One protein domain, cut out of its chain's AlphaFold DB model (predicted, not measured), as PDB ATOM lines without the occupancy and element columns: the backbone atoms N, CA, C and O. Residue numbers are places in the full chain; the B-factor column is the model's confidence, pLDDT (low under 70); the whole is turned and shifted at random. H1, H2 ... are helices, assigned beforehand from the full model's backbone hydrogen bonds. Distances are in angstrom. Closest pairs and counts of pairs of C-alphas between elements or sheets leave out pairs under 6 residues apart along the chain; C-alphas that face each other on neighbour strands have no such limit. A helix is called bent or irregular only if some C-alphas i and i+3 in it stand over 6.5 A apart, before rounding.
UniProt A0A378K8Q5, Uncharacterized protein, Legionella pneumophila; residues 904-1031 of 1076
ATOM      1  N   LYS A 904     234.028 142.404 162.230       73.44
ATOM      2  CA  LYS A 904     232.967 143.353 162.566       73.44
ATOM      3  C   LYS A 904     232.075 143.671 161.371       73.44
ATOM      4  O   LYS A 904     230.853 143.558 161.485       73.44
ATOM      5  N   GLU A 905     232.671 144.087 160.258       78.31
ATOM      6  CA  GLU A 905     231.909 144.444 159.062       78.31
ATOM      7  C   GLU A 905     231.318 143.200 158.397       78.31
ATOM      8  O   GLU A 905     230.173 143.261 157.964       78.31
ATOM      9  N   ILE A 906     231.986 142.041 158.462       72.94
ATOM     10  CA  ILE A 906     231.402 140.747 158.068       72.94
ATOM     11  C   ILE A 906     230.132 140.449 158.877       72.94
ATOM     12  O   ILE A 906     229.108 140.065 158.319       72.94
ATOM     13  N   SER A 907     230.149 140.665 160.194       70.81
ATOM     14  CA  SER A 907     228.973 140.405 161.037       70.81
ATOM     15  C   SER A 907     227.823 141.375 160.758       70.81
ATOM     16  O   SER A 907     226.660 140.974 160.726       70.81
ATOM     17  N   CYS A 908     228.135 142.648 160.513       72.50
ATOM     18  CA  CYS A 908     227.140 143.639 160.106       72.50
ATOM     19  C   CYS A 908     226.599 143.350 158.693       72.50
ATOM     20  O   CYS A 908     225.403 143.505 158.459       72.50
ATOM     21  N   ALA A 909     227.440 142.879 157.767       76.31
ATOM     22  CA  ALA A 909     227.020 142.424 156.444       76.31
ATOM     23  C   ALA A 909     226.078 141.220 156.552       76.31
ATOM     24  O   ALA A 909     225.001 141.251 155.965       76.31
ATOM     25  N   ASN A 910     226.410 140.234 157.391       78.19
ATOM     26  CA  ASN A 910     225.554 139.076 157.651       78.19
ATOM     27  C   ASN A 910     224.184 139.481 158.206       78.19
ATOM     28  O   ASN A 910     223.186 138.858 157.874       78.19
ATOM     29  N   LEU A 911     224.096 140.534 159.023       77.44
ATOM     30  CA  LEU A 911     222.806 141.038 159.501       77.44
ATOM     31  C   LEU A 911     221.934 141.584 158.380       77.44
ATOM     32  O   LEU A 911     220.732 141.308 158.306       77.44
ATOM     33  N   ILE A 912     222.560 142.418 157.548       77.25
ATOM     34  CA  ILE A 912     221.915 143.022 156.397       77.25
ATOM     35  C   ILE A 912     221.428 141.897 155.488       77.25
ATOM     36  O   ILE A 912     220.247 141.856 155.172       77.25
ATOM     37  N   GLU A 913     222.298 140.947 155.150       80.31
ATOM     38  CA  GLU A 913     222.015 139.890 154.179       80.31
ATOM     39  C   GLU A 913     221.077 138.797 154.717       80.31
ATOM     40  O   GLU A 913     220.228 138.318 153.974       80.31
ATOM     41  N   ALA A 914     221.155 138.432 156.000       76.00
ATOM     42  CA  ALA A 914     220.356 137.338 156.557       76.00
ATOM     43  C   ALA A 914     218.997 137.775 157.120       76.00
ATOM     44  O   ALA A 914     218.114 136.932 157.269       76.00
ATOM     45  N   GLN A 915     218.818 139.052 157.485       78.62
ATOM     46  CA  GLN A 915     217.597 139.490 158.178       78.62
ATOM     47  C   GLN A 915     216.974 140.757 157.591       78.62
ATOM     48  O   GLN A 915     215.779 140.753 157.287       78.62
ATOM     49  N   LEU A 916     217.744 141.834 157.400       81.44
ATOM     50  CA  LEU A 916     217.170 143.121 156.978       81.44
ATOM     51  C   LEU A 916     216.790 143.152 155.494       81.44
ATOM     52  O   LEU A 916     215.701 143.620 155.162       81.44
ATOM     53  N   VAL A 917     217.643 142.628 154.611       84.50
ATOM     54  CA  VAL A 917     217.363 142.501 153.176       84.50
ATOM     55  C   VAL A 917     216.230 141.507 152.930       84.50
ATOM     56  O   VAL A 917     215.275 141.922 152.281       84.50
ATOM     57  N   PRO A 918     216.224 140.275 153.485       83.25
ATOM     58  CA  PRO A 918     215.109 139.346 153.306       83.25
ATOM     59  C   PRO A 918     213.774 139.935 153.757       83.25
ATOM     60  O   PRO A 918     212.840 139.976 152.971       83.25
ATOM     61  N   SER A 919     213.712 140.533 154.952       79.00
ATOM     62  CA  SER A 919     212.468 141.151 155.438       79.00
ATOM     63  C   SER A 919     211.985 142.288 154.523       79.00
ATOM     64  O   SER A 919     210.784 142.461 154.329       79.00
ATOM     65  N   THR A 920     212.912 143.072 153.958       85.69
ATOM     66  CA  THR A 920     212.586 144.190 153.050       85.69
ATOM     67  C   THR A 920     212.173 143.686 151.667       85.69
ATOM     68  O   THR A 920     211.238 144.219 151.074       85.69
ATOM     69  N   ASN A 921     212.819 142.629 151.179       84.25
ATOM     70  CA  ASN A 921     212.510 141.986 149.909       84.25
ATOM     71  C   ASN A 921     211.190 141.218 149.960       84.25
ATOM     72  O   ASN A 921     210.432 141.307 149.004       84.25
ATOM     73  N   ASP A 922     210.859 140.548 151.063       85.12
ATOM     74  CA  ASP A 922     209.565 139.878 151.243       85.12
ATOM     75  C   ASP A 922     208.407 140.869 151.078       85.12
ATOM     76  O   ASP A 922     207.398 140.584 150.427       85.12
ATOM     77  N   TYR A 923     208.575 142.081 151.611       86.94
ATOM     78  CA  TYR A 923     207.585 143.137 151.457       86.94
ATOM     79  C   TYR A 923     207.568 143.729 150.034       86.94
ATOM     80  O   TYR A 923     206.498 144.050 149.520       86.94
ATOM     81  N   LEU A 924     208.713 143.805 149.341       86.00
ATOM     82  CA  LEU A 924     208.755 144.159 147.913       86.00
ATOM     83  C   LEU A 924     208.072 143.095 147.039       86.00
ATOM     84  O   LEU A 924     207.260 143.453 146.188       86.00
ATOM     85  N   HIS A 925     208.328 141.806 147.276       85.56
ATOM     86  CA  HIS A 925     207.667 140.692 146.591       85.56
ATOM     87  C   HIS A 925     206.157 140.716 146.804       85.56
ATOM     88  O   HIS A 925     205.407 140.545 145.847       85.56
ATOM     89  N   HIS A 926     205.693 141.030 148.018       85.94
ATOM     90  CA  HIS A 926     204.270 141.236 148.268       85.94
ATOM     91  C   HIS A 926     203.662 142.298 147.336       85.94
ATOM     92  O   HIS A 926     202.562 142.107 146.818       85.94
ATOM     93  N   LEU A 927     204.370 143.404 147.088       84.31
ATOM     94  CA  LEU A 927     203.915 144.465 146.185       84.31
ATOM     95  C   LEU A 927     203.970 144.033 144.706       84.31
ATOM     96  O   LEU A 927     203.072 144.372 143.938       84.31
ATOM     97  N   ILE A 928     204.960 143.230 144.316       84.62
ATOM     98  CA  ILE A 928     205.087 142.658 142.964       84.62
ATOM     99  C   ILE A 928     203.971 141.657 142.659       84.62
ATOM    100  O   ILE A 928     203.369 141.722 141.591       84.62
ATOM    101  N   GLU A 929     203.622 140.795 143.610       84.44
ATOM    102  CA  GLU A 929     202.500 139.854 143.489       84.44
ATOM    103  C   GLU A 929     201.174 140.574 143.209       84.44
ATOM    104  O   GLU A 929     200.323 140.090 142.461       84.44
ATOM    105  N   GLN A 930     200.984 141.776 143.761       82.31
ATOM    106  CA  GLN A 930     199.811 142.592 143.440       82.31
ATOM    107  C   GLN A 930     199.889 143.187 142.027       82.31
ATOM    108  O   GLN A 930     198.865 143.278 141.353       82.31
ATOM    109  N   ALA A 931     201.086 143.554 141.563       73.06
ATOM    110  CA  ALA A 931     201.329 144.097 140.228       73.06
ATOM    111  C   ALA A 931     201.213 143.029 139.115       73.06
ATOM    112  O   ALA A 931     200.714 143.329 138.031       73.06
ATOM    113  N   LYS A 932     201.578 141.775 139.399       78.62
ATOM    114  CA  LYS A 932     201.442 140.597 138.519       78.62
ATOM    115  C   LYS A 932     200.018 140.248 138.145       78.62
ATOM    116  O   LYS A 932     199.740 139.933 136.992       78.62
ATOM    117  N   LYS A 933     199.096 140.316 139.109       80.69
ATOM    118  CA  LYS A 933     197.687 139.940 138.894       80.69
ATOM    119  C   LYS A 933     197.030 140.696 137.743       80.69
ATOM    120  O   LYS A 933     196.126 140.164 137.110       80.69
ATOM    121  N   ILE A 934     197.467 141.931 137.526       74.12
ATOM    122  CA  ILE A 934     196.913 142.855 136.538       74.12
ATOM    123  C   ILE A 934     197.852 143.056 135.356       74.12
ATOM    124  O   ILE A 934     197.384 143.250 134.241       74.12
ATOM    125  N   ASN A 935     199.165 142.978 135.563       68.75
ATOM    126  CA  ASN A 935     200.136 143.014 134.484       68.75
ATOM    127  C   ASN A 935     200.722 141.613 134.290       68.75
ATOM    128  O   ASN A 935     201.615 141.236 135.049       68.75
ATOM    129  N   PRO A 936     200.288 140.858 133.271       70.38
ATOM    130  CA  PRO A 936     200.820 139.526 133.031       70.38
ATOM    131  C   PRO A 936     202.331 139.511 132.738       70.38
ATOM    132  O   PRO A 936     202.946 138.460 132.899       70.38
ATOM    133  N   LEU A 937     202.949 140.642 132.347       71.56
ATOM    134  CA  LEU A 937     204.415 140.769 132.234       71.56
ATOM    135  C   LEU A 937     205.140 140.914 133.574       71.56
ATOM    136  O   LEU A 937     206.362 140.755 133.623       71.56
ATOM    137  N   VAL A 938     204.431 141.261 134.647       73.06
ATOM    138  CA  VAL A 938     205.036 141.254 135.970       73.06
ATOM    139  C   VAL A 938     205.142 139.812 136.414       73.06
ATOM    140  O   VAL A 938     204.168 139.082 136.521       73.06
ATOM    141  N   THR A 939     206.366 139.387 136.638       68.69
ATOM    142  CA  THR A 939     206.702 138.111 137.247       68.69
ATOM    143  C   THR A 939     207.024 138.363 138.717       68.69
ATOM    144  O   THR A 939     206.996 139.505 139.161       68.69
ATOM    145  N   ASP A 940     207.379 137.339 139.491       67.00
ATOM    146  CA  ASP A 940     207.635 137.500 140.937       67.00
ATOM    147  C   ASP A 940     208.982 138.200 141.233       67.00
ATOM    148  O   ASP A 940     209.494 138.141 142.346       67.00
ATOM    149  N   ASN A 941     209.571 138.873 140.237       70.19
ATOM    150  CA  ASN A 941     210.902 139.474 140.279       70.19
ATOM    151  C   ASN A 941     210.889 140.878 140.891       70.19
ATOM    152  O   ASN A 941     209.985 141.661 140.629       70.19
ATOM    153  N   ILE A 942     211.935 141.233 141.647       71.00
ATOM    154  CA  ILE A 942     212.135 142.602 142.144       71.00
ATOM    155  C   ILE A 942     212.622 143.505 141.012       71.00
ATOM    156  O   ILE A 942     213.632 143.230 140.372       71.00
ATOM    157  N   TYR A 943     211.904 144.601 140.790       72.19
ATOM    158  CA  TYR A 943     212.186 145.593 139.762       72.19
ATOM    159  C   TYR A 943     212.859 146.847 140.327       72.19
ATOM    160  O   TYR A 943     212.660 147.226 141.476       72.19
ATOM    161  N   GLU A 944     213.657 147.536 139.526       65.44
ATOM    162  CA  GLU A 944     214.170 148.857 139.907       65.44
ATOM    163  C   GLU A 944     213.058 149.908 139.838       65.44
ATOM    164  O   GLU A 944     212.871 150.701 140.755       65.44
ATOM    165  N   LYS A 945     212.220 149.777 138.809       68.19
ATOM    166  CA  LYS A 945     210.838 150.246 138.773       68.19
ATOM    167  C   LYS A 945     209.987 149.186 138.102       68.19
ATOM    168  O   LYS A 945     210.424 148.567 137.134       68.19
ATOM    169  N   LEU A 946     208.789 148.976 138.631       70.62
ATOM    170  CA  LEU A 946     207.863 147.958 138.142       70.62
ATOM    171  C   LEU A 946     207.591 148.117 136.617       70.62
ATOM    172  O   LEU A 946     207.507 149.251 136.141       70.62
ATOM    173  N   PRO A 947     207.497 147.012 135.847       73.56
ATOM    174  CA  PRO A 947     207.436 146.991 134.390       73.56
ATOM    175  C   PRO A 947     206.365 147.866 133.769       73.56
ATOM    176  O   PRO A 947     205.268 148.009 134.304       73.56
ATOM    177  N   PRO A 948     206.606 148.341 132.543       61.56
ATOM    178  CA  PRO A 948     205.530 148.925 131.785       61.56
ATOM    179  C   PRO A 948     204.437 147.881 131.546       61.56
ATOM    180  O   PRO A 948     204.662 146.673 131.412       61.56
ATOM    181  N   PHE A 949     203.220 148.389 131.561       63.09
ATOM    182  CA  PHE A 949     202.026 147.584 131.621       63.09
ATOM    183  C   PHE A 949     201.727 146.890 130.290       63.09
ATOM    184  O   PHE A 949     201.712 147.538 129.248       63.09
ATOM    185  N   ASN A 950     201.451 145.590 130.326       57.44
ATOM    186  CA  ASN A 950     200.977 144.828 129.175       57.44
ATOM    187  C   ASN A 950     199.994 143.767 129.673       57.44
ATOM    188  O   ASN A 950     200.273 142.573 129.673       57.44
ATOM    189  N   GLY A 951     198.873 144.238 130.199       62.22
ATOM    190  CA  GLY A 951     197.649 143.474 130.411       62.22
ATOM    191  C   GLY A 951     196.512 144.176 129.682       62.22
ATOM    192  O   GLY A 951     196.753 144.940 128.748       62.22
ATOM    193  N   SER A 952     195.269 143.964 130.103       58.91
ATOM    194  CA  SER A 952     194.148 144.645 129.448       58.91
ATOM    195  C   SER A 952     194.209 146.167 129.658       58.91
ATOM    196  O   SER A 952     194.548 146.625 130.744       58.91
ATOM    197  N   GLU A 953     193.827 146.971 128.661       61.94
ATOM    198  CA  GLU A 953     193.818 148.449 128.739       61.94
ATOM    199  C   GLU A 953     193.041 148.993 129.960       61.94
ATOM    200  O   GLU A 953     193.299 150.102 130.429       61.94
ATOM    201  N   ALA A 954     192.115 148.194 130.509       59.78
ATOM    202  CA  ALA A 954     191.357 148.528 131.709       59.78
ATOM    203  C   ALA A 954     192.203 148.515 133.000       59.78
ATOM    204  O   ALA A 954     191.888 149.229 133.951       59.78
ATOM    205  N   ASP A 955     193.290 147.747 133.045       64.94
ATOM    206  CA  ASP A 955     194.065 147.479 134.264       64.94
ATOM    207  C   ASP A 955     195.207 148.489 134.526       64.94
ATOM    208  O   ASP A 955     195.780 148.524 135.620       64.94
ATOM    209  N   LYS A 956     195.518 149.369 133.567       57.19
ATOM    210  CA  LYS A 956     196.703 150.251 133.591       57.19
ATOM    211  C   LYS A 956     196.794 151.190 134.805       57.19
ATOM    212  O   LYS A 956     197.887 151.447 135.295       57.19
ATOM    213  N   SER A 957     195.673 151.688 135.328       65.38
ATOM    214  CA  SER A 957     195.680 152.695 136.407       65.38
ATOM    215  C   SER A 957     195.966 152.125 137.807       65.38
ATOM    216  O   SER A 957     196.678 152.740 138.597       65.38
ATOM    217  N   ASN A 958     195.436 150.945 138.153       69.31
ATOM    218  CA  ASN A 958     195.629 150.362 139.491       69.31
ATOM    219  C   ASN A 958     197.097 149.960 139.728       69.31
ATOM    220  O   ASN A 958     197.611 150.007 140.846       69.31
ATOM    221  N   TYR A 959     197.778 149.637 138.633       78.56
ATOM    222  CA  TYR A 959     199.203 149.378 138.583       78.56
ATOM    223  C   TYR A 959     200.039 150.557 139.115       78.56
ATOM    224  O   TYR A 959     200.922 150.358 139.943       78.56
ATOM    225  N   GLU A 960     199.707 151.796 138.738       79.94
ATOM    226  CA  GLU A 960     200.479 153.004 139.080       79.94
ATOM    227  C   GLU A 960     200.545 153.299 140.593       79.94
ATOM    228  O   GLU A 960     201.506 153.902 141.063       79.94
ATOM    229  N   LYS A 961     199.571 152.860 141.405       77.69
ATOM    230  CA  LYS A 961     199.602 153.070 142.872       77.69
ATOM    231  C   LYS A 961     200.558 152.134 143.595       77.69
ATOM    232  O   LYS A 961     201.194 152.525 144.572       77.69
ATOM    233  N   ILE A 962     200.633 150.892 143.131       82.75
ATOM    234  CA  ILE A 962     201.553 149.892 143.676       82.75
ATOM    235  C   ILE A 962     202.994 150.389 143.500       82.75
ATOM    236  O   ILE A 962     203.804 150.245 144.414       82.75
ATOM    237  N   VAL A 963     203.257 151.089 142.394       83.31
ATOM    238  CA  VAL A 963     204.542 151.735 142.101       83.31
ATOM    239  C   VAL A 963     204.986 152.702 143.212       83.31
ATOM    240  O   VAL A 963     206.132 152.632 143.636       83.31
ATOM    241  N   ALA A 964     204.107 153.525 143.799       82.06
ATOM    242  CA  ALA A 964     204.530 154.522 144.798       82.06
ATOM    243  C   ALA A 964     205.028 153.924 146.135       82.06
ATOM    244  O   ALA A 964     206.026 154.375 146.698       82.06
ATOM    245  N   LYS A 965     204.343 152.903 146.670       84.00
ATOM    246  CA  LYS A 965     204.805 152.192 147.884       84.00
ATOM    247  C   LYS A 965     206.078 151.409 147.606       84.00
ATOM    248  O   LYS A 965     206.982 151.369 148.440       84.00
ATOM    249  N   TYR A 966     206.108 150.806 146.425       88.06
ATOM    250  CA  TYR A 966     207.259 150.090 145.936       88.06
ATOM    251  C   TYR A 966     208.492 150.997 145.934       88.06
ATOM    252  O   TYR A 966     209.490 150.616 146.529       88.06
ATOM    253  N   ASP A 967     208.395 152.231 145.434       86.50
ATOM    254  CA  ASP A 967     209.514 153.183 145.370       86.50
ATOM    255  C   ASP A 967     210.133 153.519 146.747       86.50
ATOM    256  O   ASP A 967     211.356 153.605 146.877       86.50
ATOM    257  N   ILE A 968     209.330 153.679 147.810       85.81
ATOM    258  CA  ILE A 968     209.847 154.009 149.158       85.81
ATOM    259  C   ILE A 968     210.524 152.798 149.809       85.81
ATOM    260  O   ILE A 968     211.624 152.918 150.359       85.81
ATOM    261  N   THR A 969     209.886 151.627 149.767       87.88
ATOM    262  CA  THR A 969     210.498 150.391 150.278       87.88
ATOM    263  C   THR A 969     211.731 150.034 149.458       87.88
ATOM    264  O   THR A 969     212.739 149.609 150.023       87.88
ATOM    265  N   LYS A 970     211.689 150.293 148.149       87.69
ATOM    266  CA  LYS A 970     212.824 150.131 147.253       87.69
ATOM    267  C   LYS A 970     213.960 151.049 147.676       87.69
ATOM    268  O   LYS A 970     215.026 150.524 147.928       87.69
ATOM    269  N   LYS A 971     213.716 152.330 147.979       86.62
ATOM    270  CA  LYS A 971     214.733 153.245 148.531       86.62
ATOM    271  C   LYS A 971     215.376 152.747 149.833       86.62
ATOM    272  O   LYS A 971     216.569 152.943 150.047       86.62
ATOM    273  N   MET A 972     214.616 152.114 150.729       87.62
ATOM    274  CA  MET A 972     215.184 151.509 151.945       87.62
ATOM    275  C   MET A 972     216.003 150.248 151.638       87.62
ATOM    276  O   MET A 972     217.067 150.062 152.231       87.62
ATOM    277  N   SER A 973     215.540 149.419 150.698       87.75
ATOM    278  CA  SER A 973     216.313 148.298 150.151       87.75
ATOM    279  C   SER A 973     217.594 148.798 149.482       87.75
ATOM    280  O   SER A 973     218.661 148.234 149.704       87.75
ATOM    281  N   ASP A 974     217.528 149.914 148.759       85.75
ATOM    282  CA  ASP A 974     218.666 150.541 148.102       85.75
ATOM    283  C   ASP A 974     219.668 151.026 149.148       85.75
ATOM    284  O   ASP A 974     220.831 150.693 149.028       85.75
ATOM    285  N   ILE A 975     219.248 151.667 150.250       88.00
ATOM    286  CA  ILE A 975     220.159 152.044 151.356       88.00
ATOM    287  C   ILE A 975     220.866 150.825 151.971       88.00
ATOM    288  O   ILE A 975     222.057 150.888 152.279       88.00
ATOM    289  N   LEU A 976     220.153 149.712 152.180       85.50
ATOM    290  CA  LEU A 976     220.757 148.477 152.701       85.50
ATOM    291  C   LEU A 976     221.750 147.855 151.707       85.50
ATOM    292  O   LEU A 976     222.736 147.234 152.118       85.50
ATOM    293  N   ASN A 977     221.511 148.058 150.414       83.56
ATOM    294  CA  ASN A 977     222.317 147.544 149.313       83.56
ATOM    295  C   ASN A 977     223.324 148.568 148.741       83.56
ATOM    296  O   ASN A 977     224.115 148.191 147.882       83.56
ATOM    297  N   ASP A 978     223.365 149.809 149.253       79.44
ATOM    298  CA  ASP A 978     224.220 150.931 148.811       79.44
ATOM    299  C   ASP A 978     225.662 150.750 149.299       79.44
ATOM    300  O   ASP A 978     226.174 151.456 150.171       79.44
ATOM    301  N   LYS A 979     226.295 149.710 148.757       77.44
ATOM    302  CA  LYS A 979     227.680 149.313 149.013       77.44
ATOM    303  C   LYS A 979     228.690 150.299 148.397       77.44
ATOM    304  O   LYS A 979     229.870 150.190 148.703       77.44
ATOM    305  N   GLU A 980     228.246 151.248 147.569       70.31
ATOM    306  CA  GLU A 980     229.104 152.214 146.867       70.31
ATOM    307  C   GLU A 980     229.252 153.531 147.638       70.31
ATOM    308  O   GLU A 980     230.370 153.936 147.949       70.31
ATOM    309  N   ASN A 981     228.146 154.184 148.019       75.88
ATOM    310  CA  ASN A 981     228.193 155.480 148.715       75.88
ATOM    311  C   ASN A 981     228.268 155.325 150.241       75.88
ATOM    312  O   ASN A 981     228.566 156.276 150.972       75.88
ATOM    313  N   ILE A 982     227.950 154.129 150.745       80.38
ATOM    314  CA  ILE A 982     227.992 153.772 152.165       80.38
ATOM    315  C   ILE A 982     228.636 152.380 152.299       80.38
ATOM    316  O   ILE A 982     227.980 151.405 152.680       80.38
ATOM    317  N   PRO A 983     229.936 152.250 151.985       77.50
ATOM    318  CA  PRO A 983     230.561 150.945 151.792       77.50
ATOM    319  C   PRO A 983     230.499 150.058 153.036       77.50
ATOM    320  O   PRO A 983     230.144 148.879 152.940       77.50
ATOM    321  N   LEU A 984     230.723 150.633 154.221       80.44
ATOM    322  CA  LEU A 984     230.693 149.908 155.491       80.44
ATOM    323  C   LEU A 984     229.267 149.422 155.840       80.44
ATOM    324  O   LEU A 984     228.378 150.255 156.061       80.44
ATOM    325  N   PRO A 985     229.029 148.096 155.942       82.38
ATOM    326  CA  PRO A 985     227.763 147.526 156.411       82.38
ATOM    327  C   PRO A 985     227.210 148.176 157.687       82.38
ATOM    328  O   PRO A 985     226.020 148.487 157.777       82.38
ATOM    329  N   SER A 986     228.067 148.463 158.666       79.06
ATOM    330  CA  SER A 986     227.663 149.132 159.908       79.06
ATOM    331  C   SER A 986     227.036 150.518 159.676       79.06
ATOM    332  O   SER A 986     226.063 150.894 160.339       79.06
ATOM    333  N   SER A 987     227.536 151.262 158.687       78.50
ATOM    334  CA  SER A 987     227.023 152.586 158.319       78.50
ATOM    335  C   SER A 987     225.681 152.507 157.584       78.50
ATOM    336  O   SER A 987     224.816 153.364 157.790       78.50
ATOM    337  N   ARG A 988     225.455 151.452 156.790       83.56
ATOM    338  CA  ARG A 988     224.167 151.191 156.124       83.56
ATOM    339  C   ARG A 988     223.051 150.878 157.114       83.56
ATOM    340  O   ARG A 988     221.970 151.452 157.003       83.56
ATOM    341  N   ILE A 989     223.323 150.063 158.135       81.50
ATOM    342  CA  ILE A 989     222.352 149.769 159.208       81.50
ATOM    343  C   ILE A 989     221.903 151.059 159.908       81.50
ATOM    344  O   ILE A 989     220.711 151.250 160.172       81.50
ATOM    345  N   LYS A 990     222.844 151.976 160.169       78.62
ATOM    346  CA  LYS A 990     222.543 153.267 160.795       78.62
ATOM    347  C   LYS A 990     221.588 154.101 159.933       78.62
ATOM    348  O   LYS A 990     220.529 154.496 160.418       78.62
ATOM    349  N   LYS A 991     221.907 154.312 158.648       78.19
ATOM    350  CA  LYS A 991     221.050 155.107 157.744       78.19
ATOM    351  C   LYS A 991     219.694 154.453 157.463       78.19
ATOM    352  O   LYS A 991     218.688 155.160 157.356       78.19
ATOM    353  N   PHE A 992     219.644 153.125 157.364       85.19
ATOM    354  CA  PHE A 992     218.395 152.372 157.233       85.19
ATOM    355  C   PHE A 992     217.460 152.644 158.420       85.19
ATOM    356  O   PHE A 992     216.302 153.013 158.224       85.19
ATOM    357  N   THR A 993     217.987 152.565 159.647       79.25
ATOM    358  CA  THR A 993     217.215 152.791 160.882       79.25
ATOM    359  C   THR A 993     216.650 154.212 160.947       79.25
ATOM    360  O   THR A 993     215.485 154.405 161.293       79.25
ATOM    361  N   GLU A 994     217.438 155.212 160.551       78.88
ATOM    362  CA  GLU A 994     216.973 156.600 160.478       78.88
ATOM    363  C   GLU A 994     215.881 156.804 159.407       78.88
ATOM    364  O   GLU A 994     214.932 157.560 159.619       78.88
ATOM    365  N   THR A 995     215.988 156.141 158.247       80.12
ATOM    366  CA  THR A 995     215.020 156.277 157.138       80.12
ATOM    367  C   THR A 995     213.673 155.646 157.473       80.12
ATOM    368  O   THR A 995     212.631 156.236 157.173       80.12
ATOM    369  N   LEU A 996     213.699 154.500 158.150       80.56
ATOM    370  CA  LEU A 996     212.515 153.822 158.664       80.56
ATOM    371  C   LEU A 996     211.744 154.713 159.651       80.56
ATOM    372  O   LEU A 996     210.529 154.857 159.538       80.56
ATOM    373  N   GLN A 997     212.453 155.391 160.561       74.81
ATOM    374  CA  GLN A 997     211.845 156.295 161.545       74.81
ATOM    375  C   GLN A 997     211.166 157.515 160.910       74.81
ATOM    376  O   GLN A 997     210.113 157.949 161.375       74.81
ATOM    377  N   ARG A 998     211.752 158.082 159.848       77.56
ATOM    378  CA  ARG A 998     211.221 159.303 159.218       77.56
ATOM    379  C   ARG A 998     209.936 159.075 158.409       77.56
ATOM    380  O   ARG A 998     209.151 160.010 158.294       77.56
ATOM    381  N   ASN A 999     209.714 157.877 157.857       76.31
ATOM    382  CA  ASN A 999     208.630 157.607 156.889       76.31
ATOM    383  C   ASN A 999     207.465 156.766 157.440       76.31
ATOM    384  O   ASN A 999     206.538 156.444 156.697       76.31
ATOM    385  N   ASP A1000     207.481 156.426 158.731       71.50
ATOM    386  CA  ASP A1000     206.500 155.517 159.338       71.50
ATOM    387  C   ASP A1000     205.043 155.995 159.172       71.50
ATOM    388  O   ASP A1000     204.146 155.196 158.918       71.50
ATOM    389  N   LYS A1001     204.806 157.316 159.213       67.69
ATOM    390  CA  LYS A1001     203.464 157.894 159.017       67.69
ATOM    391  C   LYS A1001     202.920 157.695 157.598       67.69
ATOM    392  O   LYS A1001     201.773 157.287 157.460       67.69
ATOM    393  N   THR A1002     203.725 157.943 156.565       66.19
ATOM    394  CA  THR A1002     203.312 157.861 155.149       66.19
ATOM    395  C   THR A1002     203.076 156.418 154.708       66.19
ATOM    396  O   THR A1002     202.126 156.119 153.989       66.19
ATOM    397  N   LEU A1003     203.901 155.486 155.189       63.91
ATOM    398  CA  LEU A1003     203.736 154.058 154.904       63.91
ATOM    399  C   LEU A1003     202.502 153.462 155.616       63.91
ATOM    400  O   LEU A1003     202.020 152.397 155.228       63.91
ATOM    401  N   ALA A1004     201.945 154.182 156.599       61.69
ATOM    402  CA  ALA A1004     200.803 153.774 157.411       61.69
ATOM    403  C   ALA A1004     199.430 154.341 156.976       61.69
ATOM    404  O   ALA A1004     198.426 154.003 157.606       61.69
ATOM    405  N   GLU A1005     199.334 155.168 155.924       57.41
ATOM    406  CA  GLU A1005     198.075 155.847 155.542       57.41
ATOM    407  C   GLU A1005     196.982 154.922 154.954       57.41
ATOM    408  O   GLU A1005     195.800 155.272 154.963       57.41
ATOM    409  N   HIS A1006     197.316 153.697 154.534       54.75
ATOM    410  CA  HIS A1006     196.330 152.649 154.227       54.75
ATOM    411  C   HIS A1006     196.374 151.550 155.298       54.75
ATOM    412  O   HIS A1006     197.439 151.255 155.831       54.75
ATOM    413  N   ARG A1007     195.235 150.906 155.612       56.22
ATOM    414  CA  ARG A1007     195.187 149.726 156.506       56.22
ATOM    415  C   ARG A1007     195.907 148.532 155.850       56.22
ATOM    416  O   ARG A1007     195.257 147.630 155.338       56.22
ATOM    417  N   ASP A1008     197.234 148.561 155.867       65.94
ATOM    418  CA  ASP A1008     198.152 147.564 155.317       65.94
ATOM    419  C   ASP A1008     198.792 146.781 156.480       65.94
ATOM    420  O   ASP A1008     199.723 147.264 157.132       65.94
ATOM    421  N   PRO A1009     198.227 145.623 156.864       69.94
ATOM    422  CA  PRO A1009     198.701 144.865 158.019       69.94
ATOM    423  C   PRO A1009     200.107 144.274 157.825       69.94
ATOM    424  O   PRO A1009     200.792 144.033 158.821       69.94
ATOM    425  N   GLU A1010     200.554 144.085 156.580       76.31
ATOM    426  CA  GLU A1010     201.866 143.514 156.254       76.31
ATOM    427  C   GLU A1010     203.012 144.491 156.548       76.31
ATOM    428  O   GLU A1010     204.032 144.096 157.120       76.31
ATOM    429  N   TRP A1011     202.793 145.792 156.324       80.38
ATOM    430  CA  TRP A1011     203.732 146.853 156.708       80.38
ATOM    431  C   TRP A1011     204.126 146.792 158.196       80.38
ATOM    432  O   TRP A1011     205.306 146.796 158.546       80.38
ATOM    433  N   LYS A1012     203.146 146.673 159.105       74.69
ATOM    434  CA  LYS A1012     203.399 146.675 160.562       74.69
ATOM    435  C   LYS A1012     204.236 145.482 161.027       74.69
ATOM    436  O   LYS A1012     204.962 145.586 162.018       74.69
ATOM    437  N   ARG A1013     204.117 144.341 160.343       76.62
ATOM    438  CA  ARG A1013     204.882 143.127 160.650       76.62
ATOM    439  C   ARG A1013     206.339 143.269 160.214       76.62
ATOM    440  O   ARG A1013     207.228 142.924 160.990       76.62
ATOM    441  N   TYR A1014     206.566 143.832 159.029       80.81
ATOM    442  CA  TYR A1014     207.893 144.113 158.484       80.81
ATOM    443  C   TYR A1014     208.755 144.971 159.435       80.81
ATOM    444  O   TYR A1014     209.834 144.543 159.845       80.81
ATOM    445  N   VAL A1015     208.241 146.121 159.894       77.56
ATOM    446  CA  VAL A1015     208.979 147.060 160.772       77.56
ATOM    447  C   VAL A1015     209.463 146.403 162.074       77.56
ATOM    448  O   VAL A1015     210.592 146.625 162.517       77.56
ATOM    449  N   LYS A1016     208.624 145.562 162.694       71.75
ATOM    450  CA  LYS A1016     208.933 144.893 163.968       71.75
ATOM    451  C   LYS A1016     210.111 143.919 163.846       71.75
ATOM    452  O   LYS A1016     210.948 143.867 164.746       71.75
ATOM    453  N   ASN A1017     210.179 143.159 162.755       71.88
ATOM    454  CA  ASN A1017     211.218 142.147 162.559       71.88
ATOM    455  C   ASN A1017     212.599 142.783 162.340       71.88
ATOM    456  O   ASN A1017     213.580 142.331 162.931       71.88
ATOM    457  N   CYS A1018     212.671 143.886 161.587       75.69
ATOM    458  CA  CYS A1018     213.924 144.605 161.347       75.69
ATOM    459  C   CYS A1018     214.568 145.155 162.634       75.69
ATOM    460  O   CYS A1018     215.788 145.121 162.776       75.69
ATOM    461  N   LEU A1019     213.773 145.631 163.598       72.88
ATOM    462  CA  LEU A1019     214.302 146.197 164.848       72.88
ATOM    463  C   LEU A1019     214.854 145.134 165.811       72.88
ATOM    464  O   LEU A1019     215.830 145.394 166.515       72.88
ATOM    465  N   ILE A1020     214.266 143.935 165.831       66.75
ATOM    466  CA  ILE A1020     214.748 142.815 166.657       66.75
ATOM    467  C   ILE A1020     216.102 142.318 166.139       66.75
ATOM    468  O   ILE A1020     217.025 142.119 166.929       66.75
ATOM    469  N   ALA A1021     216.228 142.184 164.818       64.12
ATOM    470  CA  ALA A1021     217.447 141.772 164.133       64.12
ATOM    471  C   ALA A1021     218.666 142.622 164.533       64.12
ATOM    472  O   ALA A1021     219.706 142.106 164.947       64.12
ATOM    473  N   ILE A1022     218.510 143.948 164.474       68.81
ATOM    474  CA  ILE A1022     219.571 144.919 164.777       68.81
ATOM    475  C   ILE A1022     220.035 144.816 166.239       68.81
ATOM    476  O   ILE A1022     221.226 144.960 166.521       68.81
ATOM    477  N   GLY A1023     219.130 144.501 167.172       57.25
ATOM    478  CA  GLY A1023     219.437 144.404 168.602       57.25
ATOM    479  C   GLY A1023     220.340 143.228 169.000       57.25
ATOM    480  O   GLY A1023     221.055 143.332 169.995       57.25
ATOM    481  N   VAL A1024     220.348 142.128 168.237       55.88
ATOM    482  CA  VAL A1024     221.082 140.893 168.591       55.88
ATOM    483  C   VAL A1024     222.593 140.997 168.323       55.88
ATOM    484  O   VAL A1024     223.374 140.373 169.034       55.88
ATOM    485  N   ILE A1025     223.035 141.807 167.354       53.31
ATOM    486  CA  ILE A1025     224.462 141.906 166.968       53.31
ATOM    487  C   ILE A1025     225.223 142.993 167.737       53.31
ATOM    488  O   ILE A1025     226.428 142.867 167.975       53.31
ATOM    489  N   CYS A1026     224.537 144.042 168.198       52.16
ATOM    490  CA  CYS A1026     225.170 145.135 168.940       52.16
ATOM    491  C   CYS A1026     225.745 144.725 170.315       52.16
ATOM    492  O   CYS A1026     226.467 145.517 170.911       52.16
ATOM    493  N   THR A1027     225.495 143.507 170.814       56.66
ATOM    494  CA  THR A1027     226.005 143.013 172.112       56.66
ATOM    495  C   THR A1027     227.350 142.273 172.037       56.66
ATOM    496  O   THR A1027     227.910 141.960 173.085       56.66
ATOM    497  N   GLY A1028     227.906 142.025 170.841       48.91
ATOM    498  CA  GLY A1028     229.159 141.262 170.682       48.91
ATOM    499  C   GLY A1028     230.326 141.972 169.983       48.91
ATOM    500  O   GLY A1028     231.438 141.456 170.029       48.91
ATOM    501  N   ILE A1029     230.107 143.105 169.298       51.66
ATOM    502  CA  ILE A1029     231.073 143.614 168.293       51.66
ATOM    503  C   ILE A1029     231.279 145.155 168.305       51.66
ATOM    504  O   ILE A1029     232.240 145.652 167.718       51.66
ATOM    505  N   ILE A1030     230.458 145.950 169.011       44.69
ATOM    506  CA  ILE A1030     230.641 147.418 169.128       44.69
ATOM    507  C   ILE A1030     230.421 147.884 170.581       44.69
ATOM    508  O   ILE A1030     229.274 147.949 171.018       44.69
ATOM    509  N   PRO A1031     231.462 148.288 171.330       44.28
ATOM    510  CA  PRO A1031     231.300 149.110 172.529       44.28
ATOM    511  C   PRO A1031     231.346 150.596 172.127       44.28
ATOM    512  O   PRO A1031     232.261 151.010 171.429       44.28
TER     513      PRO A1031
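This is residues 904 to 1031 of the 1076 residues of an uncharacterized protein of Legionella pneumophila (UniProt A0A378K8Q5). Four long helices stand as a bundle, each running opposite ways to the one before: the bent H1 and then H2 make one pair, H3 and H4 the other, and H4 comes back beside H1. Residues 933 to 955, with no named element, join H1 to H2 at one end and fold back along them as far as residue 944. The printed part has 128 residues, with H1, H2, H3, H4 in that order and no named strand: all helix. It is compact, with a radius of gyration of the C-alphas of 16.2 A, yet only just elongated, spanning 57 by 29 by 20 A.

H1, residues 904 to 932, was assigned as one helix by its hydrogen bonds but is bent: C-alphas 914 and 917 are 6.9 A apart, and its arms H1a, 904 to 914, and H1b, 917 to 932, stand at a shallow tilt of 27 degrees. H1b and H2, residues 956 to 977, form a hairpin at a shallow tilt of 13 degrees; their closest C-alphas, Ala 931 and Tyr 959, are 5.9 A apart. H2 touches H3, residues 985 to 1003, in a second hairpin, closest at the C-alphas of Leu 976 and Arg 988, 5.5 A. H4, residues 1009 to 1025, touches H1b, whose residues 919 to 923 alone take part, closest at the C-alphas of Ser 919 and Tyr 1014, 6.2 A. H1b and H3 are apart, as are H2 and H4. Every O i to N i+4 pair is within hydrogen-bond range in H1a, against 11 of 12 in H1b, 12 of 18 in H2, 12 of 15 in H3 and 8 of 13 in H4.

H1a begins at C-alpha 904, (232.967, 143.353, 162.566), and H1b measures 21.7 A. H2 measures 30.2 A, with a kink of 36 degrees near residue 967. H3, 24.9 A, is irregular: C-alphas 998 and 1001 are 7.9 A apart. H4, 27.4 A, ends at C-alpha 1025, (224.462, 141.906, 166.968).

The C-alphas farthest apart, of Glu 953 and Pro 1031, are 57.6 A apart. The printed part has no cut; the link H1 to H2 is long. The model's pLDDT is under 70 at 37 residues, among them 948 to 958 and 1020 to 1031.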